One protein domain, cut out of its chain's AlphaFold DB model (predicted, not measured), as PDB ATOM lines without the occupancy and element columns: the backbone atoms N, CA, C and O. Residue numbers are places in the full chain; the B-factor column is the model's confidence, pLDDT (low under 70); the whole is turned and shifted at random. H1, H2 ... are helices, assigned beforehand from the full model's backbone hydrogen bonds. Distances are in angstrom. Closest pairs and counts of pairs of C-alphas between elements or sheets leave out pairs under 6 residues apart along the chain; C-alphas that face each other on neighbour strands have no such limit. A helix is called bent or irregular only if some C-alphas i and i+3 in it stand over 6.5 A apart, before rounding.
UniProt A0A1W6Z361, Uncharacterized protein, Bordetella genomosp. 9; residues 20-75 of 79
ATOM      1  N   GLY A  20     146.259 100.699 143.170       96.31
ATOM      2  CA  GLY A  20     146.563  99.820 142.039       96.31
ATOM      3  C   GLY A  20     145.311  99.114 141.484       96.31
ATOM      4  O   GLY A  20     144.349  98.905 142.228       96.31
ATOM      5  N   PRO A  21     145.311  98.705 140.202       95.19
ATOM      6  CA  PRO A  21     144.140  98.127 139.540       95.19
ATOM      7  C   PRO A  21     143.666  96.817 140.182       95.19
ATOM      8  O   PRO A  21     142.464  96.579 140.259       95.19
ATOM      9  N   GLU A  22     144.582  95.987 140.687       96.25
ATOM     10  CA  GLU A  22     144.217  94.758 141.404       96.25
ATOM     11  C   GLU A  22     143.454  95.059 142.691       96.25
ATOM     12  O   GLU A  22     142.384  94.507 142.937       96.25
ATOM     13  N   PHE A  23     143.951  96.016 143.472       95.62
ATOM     14  CA  PHE A  23     143.327  96.382 144.735       95.62
ATOM     15  C   PHE A  23     141.974  97.077 144.525       95.62
ATOM     16  O   PHE A  23     141.006  96.789 145.227       95.62
ATOM     17  N   GLN A  24     141.859  97.928 143.498       97.19
ATOM     18  CA  GLN A  24     140.572  98.504 143.095       97.19
ATOM     19  C   GLN A  24     139.559  97.416 142.715       97.19
ATOM     20  O   GLN A  24     138.407  97.468 143.152       97.19
ATOM     21  N   ARG A  25     139.979  96.414 141.929       96.94
ATOM     22  CA  ARG A  25     139.130  95.274 141.554       96.94
ATOM     23  C   ARG A  25     138.683  94.481 142.770       96.94
ATOM     24  O   ARG A  25     137.506  94.139 142.861       96.94
ATOM     25  N   GLU A  26     139.585  94.214 143.706       97.31
ATOM     26  CA  GLU A  26     139.265  93.471 144.921       97.31
ATOM     27  C   GLU A  26     138.233  94.208 145.784       97.31
ATOM     28  O   GLU A  26     137.212  93.617 146.151       97.31
ATOM     29  N   ILE A  27     138.437  95.506 146.030       96.50
ATOM     30  CA  ILE A  27     137.492  96.347 146.778       96.50
ATOM     31  C   ILE A  27     136.138  96.408 146.063       96.50
ATOM     32  O   ILE A  27     135.096  96.219 146.694       96.50
ATOM     33  N   ALA A  28     136.127  96.631 144.745       96.25
ATOM     34  CA  ALA A  28     134.893  96.663 143.962       96.25
ATOM     35  C   ALA A  28     134.149  95.320 144.037       96.25
ATOM     36  O   ALA A  28     132.936  95.280 144.264       96.25
ATOM     37  N   ALA A  29     134.878  94.208 143.923       96.62
ATOM     38  CA  ALA A  29     134.316  92.871 144.029       96.62
ATOM     39  C   ALA A  29     133.769  92.597 145.441       96.62
ATOM     40  O   ALA A  29     132.686  92.024 145.586       96.62
ATOM     41  N   GLN A  30     134.472  93.029 146.492       97.38
ATOM     42  CA  GLN A  30     134.005  92.910 147.872       97.38
ATOM     43  C   GLN A  30     132.738  93.738 148.111       97.38
ATOM     44  O   GLN A  30     131.789  93.216 148.703       97.38
ATOM     45  N   GLY A  31     132.691  94.974 147.606       96.75
ATOM     46  CA  GLY A  31     131.522  95.852 147.676       96.75
ATOM     47  C   GLY A  31     130.301  95.250 146.980       96.75
ATOM     48  O   GLY A  31     129.221  95.189 147.570       96.75
ATOM     49  N   GLY A  32     130.482  94.697 145.777       96.12
ATOM     50  CA  GLY A  32     129.422  93.982 145.060       96.12
ATOM     51  C   GLY A  32     128.901  92.770 145.840       96.12
ATOM     52  O   GLY A  32     127.696  92.639 146.068       96.12
ATOM     53  N   ARG A  33     129.804  91.911 146.340       96.12
ATOM     54  CA  ARG A  33     129.424  90.755 147.176       96.12
ATOM     55  C   ARG A  33     128.689  91.182 148.447       96.12
ATOM     56  O   ARG A  33     127.763  90.492 148.868       96.12
ATOM     57  N   ALA A  34     129.107  92.278 149.075       96.81
ATOM     58  CA  ALA A  34     128.462  92.805 150.271       96.81
ATOM     59  C   ALA A  34     127.042  93.305 149.971       96.81
ATOM     60  O   ALA A  34     126.119  92.940 150.690       96.81
ATOM     61  N   ALA A  35     126.837  94.052 148.883       97.00
ATOM     62  CA  ALA A  35     125.515  94.549 148.497       97.00
ATOM     63  C   ALA A  35     124.505  93.417 148.236       97.00
ATOM     64  O   ALA A  35     123.347  93.520 148.644       97.00
ATOM     65  N   HIS A  36     124.945  92.315 147.616       94.88
ATOM     66  CA  HIS A  36     124.118  91.116 147.453       94.88
ATOM     67  C   HIS A  36     123.831  90.414 148.783       94.88
ATOM     68  O   HIS A  36     122.684  90.047 149.033       94.88
ATOM     69  N   ARG A  37     124.841  90.259 149.651       94.50
ATOM     70  CA  ARG A  37     124.668  89.663 150.988       94.50
ATOM     71  C   ARG A  37     123.700  90.460 151.862       94.50
ATOM     72  O   ARG A  37     122.879  89.867 152.546       94.50
ATOM     73  N   LEU A  38     123.772  91.788 151.805       95.38
ATOM     74  CA  LEU A  38     122.906  92.698 152.558       95.38
ATOM     75  C   LEU A  38     121.508  92.860 151.939       95.38
ATOM     76  O   LEU A  38     120.688  93.591 152.484       95.38
ATOM     77  N   GLY A  39     121.232  92.245 150.783       94.50
ATOM     78  CA  GLY A  39     119.949  92.393 150.085       94.50
ATOM     79  C   GLY A  39     119.694  93.797 149.527       94.50
ATOM     80  O   GLY A  39     118.566  94.114 149.165       94.50
ATOM     81  N   LYS A  40     120.726  94.648 149.450       95.56
ATOM     82  CA  LYS A  40     120.619  96.001 148.887       95.56
ATOM     83  C   LYS A  40     120.667  95.986 147.358       95.56
ATOM     84  O   LYS A  40     120.110  96.876 146.723       95.56
ATOM     85  N   ALA A  41     121.344  94.993 146.783       93.75
ATOM     86  CA  ALA A  41     121.390  94.778 145.341       93.75
ATOM     87  C   ALA A  41     120.131  94.060 144.829       93.75
ATOM     88  O   ALA A  41     119.571  93.202 145.516       93.75
ATOM     89  N   HIS A  42     119.736  94.367 143.587       93.69
ATOM     90  CA  HIS A  42     118.662  93.651 142.892       93.69
ATOM     91  C   HIS A  42     119.032  92.182 142.683       93.69
ATOM     92  O   HIS A  42     120.174  91.852 142.343       93.69
ATOM     93  N   ARG A  43     118.054  91.294 142.870       91.62
ATOM     94  CA  ARG A  43     118.203  89.856 142.631       91.62
ATOM     95  C   ARG A  43     117.321  89.463 141.461       91.62
ATOM     96  O   ARG A  43     116.105  89.395 141.597       91.62
ATOM     97  N   PHE A  44     117.960  89.177 140.335       91.88
ATOM     98  CA  PHE A  44     117.268  88.706 139.148       91.88
ATOM     99  C   PHE A  44     116.705  87.310 139.378       91.88
ATOM    100  O   PHE A  44     117.407  86.399 139.823       91.88
ATOM    101  N   THR A  45     115.439  87.135 139.020       95.69
ATOM    102  CA  THR A  45     114.860  85.799 138.877       95.69
ATOM    103  C   THR A  45     115.321  85.176 137.558       95.69
ATOM    104  O   THR A  45     115.676  85.881 136.608       95.69
ATOM    105  N   SER A  46     115.282  83.847 137.451       96.19
ATOM    106  CA  SER A  46     115.642  83.145 136.209       96.19
ATOM    107  C   SER A  46     114.809  83.607 135.006       96.19
ATOM    108  O   SER A  46     115.316  83.680 133.887       96.19
ATOM    109  N   GLN A  47     113.537  83.949 135.233       95.62
ATOM    110  CA  GLN A  47     112.646  84.467 134.197       95.62
ATOM    111  C   GLN A  47     113.086  85.857 133.723       95.62
ATOM    112  O   GLN A  47     113.194  86.088 132.520       95.62
ATOM    113  N   GLU A  48     113.385  86.762 134.656       95.25
ATOM    114  CA  GLU A  48     113.827  88.126 134.354       95.25
ATOM    115  C   GLU A  48     115.177  88.130 133.625       95.25
ATOM    116  O   GLU A  48     115.337  88.800 132.603       95.25
ATOM    117  N   ALA A  49     116.121  87.299 134.082       95.38
ATOM    118  CA  ALA A  49     117.412  87.121 133.427       95.38
ATOM    119  C   ALA A  49     117.250  86.630 131.978       95.38
ATOM    120  O   ALA A  49     117.898  87.150 131.066       95.38
ATOM    121  N   ARG A  50     116.344  85.668 131.740       95.56
ATOM    122  CA  ARG A  50     116.048  85.160 130.393       95.56
ATOM    123  C   ARG A  50     115.415  86.230 129.509       95.56
ATOM    124  O   ARG A  50     115.851  86.396 128.375       95.56
ATOM    125  N   ALA A  51     114.429  86.969 130.012       96.31
ATOM    126  CA  ALA A  51     113.782  88.038 129.251       96.31
ATOM    127  C   ALA A  51     114.793  89.119 128.823       96.31
ATOM    128  O   ALA A  51     114.829  89.515 127.653       96.31
ATOM    129  N   ALA A  52     115.672  89.536 129.739       95.44
ATOM    130  CA  ALA A  52     116.742  90.487 129.450       95.44
ATOM    131  C   ALA A  52     117.751  89.936 128.426       95.44
ATOM    132  O   ALA A  52     118.143  90.648 127.496       95.44
ATOM    133  N   ALA A  53     118.136  88.660 128.551       93.88
ATOM    134  CA  ALA A  53     119.029  88.001 127.603       93.88
ATOM    135  C   ALA A  53     118.419  87.949 126.195       93.88
ATOM    136  O   ALA A  53     119.069  88.373 125.239       93.88
ATOM    137  N   THR A  54     117.166  87.510 126.054       95.94
ATOM    138  CA  THR A  54     116.462  87.470 124.762       95.94
ATOM    139  C   THR A  54     116.427  88.848 124.111       95.94
ATOM    140  O   THR A  54     116.789  88.983 122.942       95.94
ATOM    141  N   LYS A  55     116.080  89.891 124.877       96.06
ATOM    142  CA  LYS A  55     116.069  91.274 124.381       96.06
ATOM    143  C   LYS A  55     117.447  91.707 123.873       96.06
ATOM    144  O   LYS A  55     117.551  92.280 122.789       96.06
ATOM    145  N   ARG A  56     118.516  91.397 124.616       94.94
ATOM    146  CA  ARG A  56     119.898  91.690 124.203       94.94
ATOM    147  C   ARG A  56     120.288  90.937 122.929       94.94
ATOM    148  O   ARG A  56     120.912  91.521 122.046       94.94
ATOM    149  N   HIS A  57     119.959  89.650 122.837       94.81
ATOM    150  CA  HIS A  57     120.286  88.832 121.668       94.81
ATOM    151  C   HIS A  57     119.562  89.318 120.413       94.81
ATOM    152  O   HIS A  57     120.200  89.429 119.369       94.81
ATOM    153  N   ALA A  58     118.279  89.669 120.533       94.00
ATOM    154  CA  ALA A  58     117.505  90.247 119.443       94.00
ATOM    155  C   ALA A  58     118.119  91.569 118.952       94.00
ATOM    156  O   ALA A  58     118.370  91.718 117.758       94.00
ATOM    157  N   ALA A  59     118.451  92.487 119.870       92.75
ATOM    158  CA  ALA A  59     119.077  93.764 119.522       92.75
ATOM    159  C   ALA A  59     120.425  93.579 118.803       92.75
ATOM    160  O   ALA A  59     120.670  94.194 117.768       92.75
ATOM    161  N   ARG A  60     121.277  92.673 119.300       93.81
ATOM    162  CA  ARG A  60     122.569  92.364 118.670       93.81
ATOM    163  C   ARG A  60     122.410  91.753 117.277       93.81
ATOM    164  O   ARG A  60     123.228  92.016 116.405       93.81
ATOM    165  N   ASN A  61     121.396  90.913 117.075       92.19
ATOM    166  CA  ASN A  61     121.140  90.315 115.768       92.19
ATOM    167  C   ASN A  61     120.684  91.368 114.748       92.19
ATOM    168  O   ASN A  61     121.158  91.364 113.618       92.19
ATOM    169  N   ALA A  62     119.833  92.307 115.170       89.31
ATOM    170  CA  ALA A  62     119.413  93.427 114.333       89.31
ATOM    171  C   ALA A  62     120.596  94.331 113.939       89.31
ATOM    172  O   ALA A  62     120.727  94.691 112.774       89.31
ATOM    173  N   GLN A  63     121.496  94.638 114.882       91.06
ATOM    174  CA  GLN A  63     122.721  95.397 114.596       91.06
ATOM    175  C   GLN A  63     123.618  94.672 113.593       91.06
ATOM    176  O   GLN A  63     124.007  95.259 112.588       91.06
ATOM    177  N   ARG A  64     123.872  93.375 113.813       89.19
ATOM    178  CA  ARG A  64     124.675  92.571 112.885       89.19
ATOM    179  C   ARG A  64     124.068  92.517 111.490       89.19
ATOM    180  O   ARG A  64     124.819  92.560 110.526       89.19
ATOM    181  N   ALA A  65     122.744  92.437 111.361       83.12
ATOM    182  CA  ALA A  65     122.084  92.452 110.056       83.12
ATOM    183  C   ALA A  65     122.305  93.786 109.318       83.12
ATOM    184  O   ALA A  65     122.568  93.779 108.118       83.12
ATOM    185  N   GLY A  66     122.272  94.914 110.038       80.12
ATOM    186  CA  GLY A  66     122.585  96.234 109.484       80.12
ATOM    187  C   GLY A  66     124.058  96.398 109.094       80.12
ATOM    188  O   GLY A  66     124.352  96.867 108.000       80.12
ATOM    189  N   GLU A  67     124.984  95.949 109.943       77.94
ATOM    190  CA  GLU A  67     126.428  95.962 109.658       77.94
ATOM    191  C   GLU A  67     126.782  95.056 108.472       77.94
ATOM    192  O   GLU A  67     127.581  95.435 107.624       77.94
ATOM    193  N   SER A  68     126.151  93.882 108.373       70.75
ATOM    194  CA  SER A  68     126.346  92.956 107.249       70.75
ATOM    195  C   SER A  68     125.843  93.558 105.935       70.75
ATOM    196  O   SER A  68     126.494  93.414 104.905       70.75
ATOM    197  N   ALA A  69     124.709  94.265 105.962       67.50
ATOM    198  CA  ALA A  69     124.172  94.949 104.789       67.50
ATOM    199  C   ALA A  69     125.063  96.124 104.340       67.50
ATOM    200  O   ALA A  69     125.295  96.279 103.144       67.50
ATOM    201  N   ALA A  70     125.622  96.896 105.279       65.00
ATOM    202  CA  ALA A  70     126.563  97.978 104.976       65.00
ATOM    203  C   ALA A  70     127.916  97.451 104.459       65.00
ATOM    204  O   ALA A  70     128.429  97.942 103.458       65.00
ATOM    205  N   ALA A  71     128.458  96.393 105.071       64.94
ATOM    206  CA  ALA A  71     129.728  95.789 104.656       64.94
ATOM    207  C   ALA A  71     129.666  95.128 103.266       64.94
ATOM    208  O   ALA A  71     130.683  95.042 102.583       64.94
ATOM    209  N   THR A  72     128.484  94.673 102.836       62.53
ATOM    210  CA  THR A  72     128.292  94.092 101.494       62.53
ATOM    211  C   THR A  72     128.179  95.175 100.411       62.53
ATOM    212  O   THR A  72     128.509  94.912  99.258       62.53
ATOM    213  N   ALA A  73     127.752  96.395 100.763       61.47
ATOM    214  CA  ALA A  73     127.632  97.514  99.826       61.47
ATOM    215  C   ALA A  73     128.994  98.142  99.469       61.47
ATOM    216  O   ALA A  73     129.217  98.476  98.311       61.47
ATOM    217  N   GLU A  74     129.935  98.221 100.417       58.41
ATOM    218  CA  GLU A  74     131.251  98.846 100.177       58.41
ATOM    219  C   GLU A  74     132.251  97.961  99.406       58.41
ATOM    220  O   GLU A  74     133.287  98.436  98.957       58.41
ATOM    221  N   GLN A  75     131.955  96.672  99.202       60.03
ATOM    222  CA  GLN A  75     132.795  95.766  98.396       60.03
ATOM    223  C   GLN A  75     132.397  95.718  96.907       60.03
ATOM    224  O   GLN A  75     132.993  94.963  96.137       60.03
TER     225      GLN A  75
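What this domain is: This is residues 20 to 75 of the 79 residues of an uncharacterized protein of Bordetella genomosp. 9 (UniProt A0A1W6Z361). Two straight helices make an open, flat V with a blunt tip: H1 is the shorter arm, H2 the longer one, and the link of residues 38 to 45 spans the tip. The arms stay apart, the space between them is empty, and the V has no packed core. The printed part has 56 residues with two named helices, H1 then H2, and no named strand; the class is all helix. The whole is extended, with a radius of gyration of the C-alphas of 19.0 A and spans of 52 by 36 by 11 A.

Where its parts are: After Gly 20, H1 takes residues 21 to 37, 24.1 A from first to last C-alpha. It begins at C-alpha 21, (144.140, 98.127, 139.540), and ends at C-alpha 37, (124.668, 89.663, 150.988). H2 takes residues 46 to 73, 40.9 A from first to last C-alpha, and ends at C-alpha 73, (127.632, 97.514, 99.826).

How they stand to each other: H1 and H2 are apart, with no C-alpha of the one within 8 A of the other. A short link of 8 residues joins them. Residues 20 to 31, of which 21 to 31 belong to H1, stand free, and so do residues 53 to 75, of which 53 to 73 belong to H2. In H1 and H2 every O i to N i+4 pair is within hydrogen-bond range. Neither helix is bent.

The domain as a whole: The two C-alphas farthest apart are those of Leu 38 and Gln 75, at 55.1 A. The C-alphas of Gly 20 and Gln 75, the first and last printed residues, are 45.9 A apart. The printed part has no cut and no long link. The mean pLDDT of the printed part is 89.7; residues 69 to 75 are under 70.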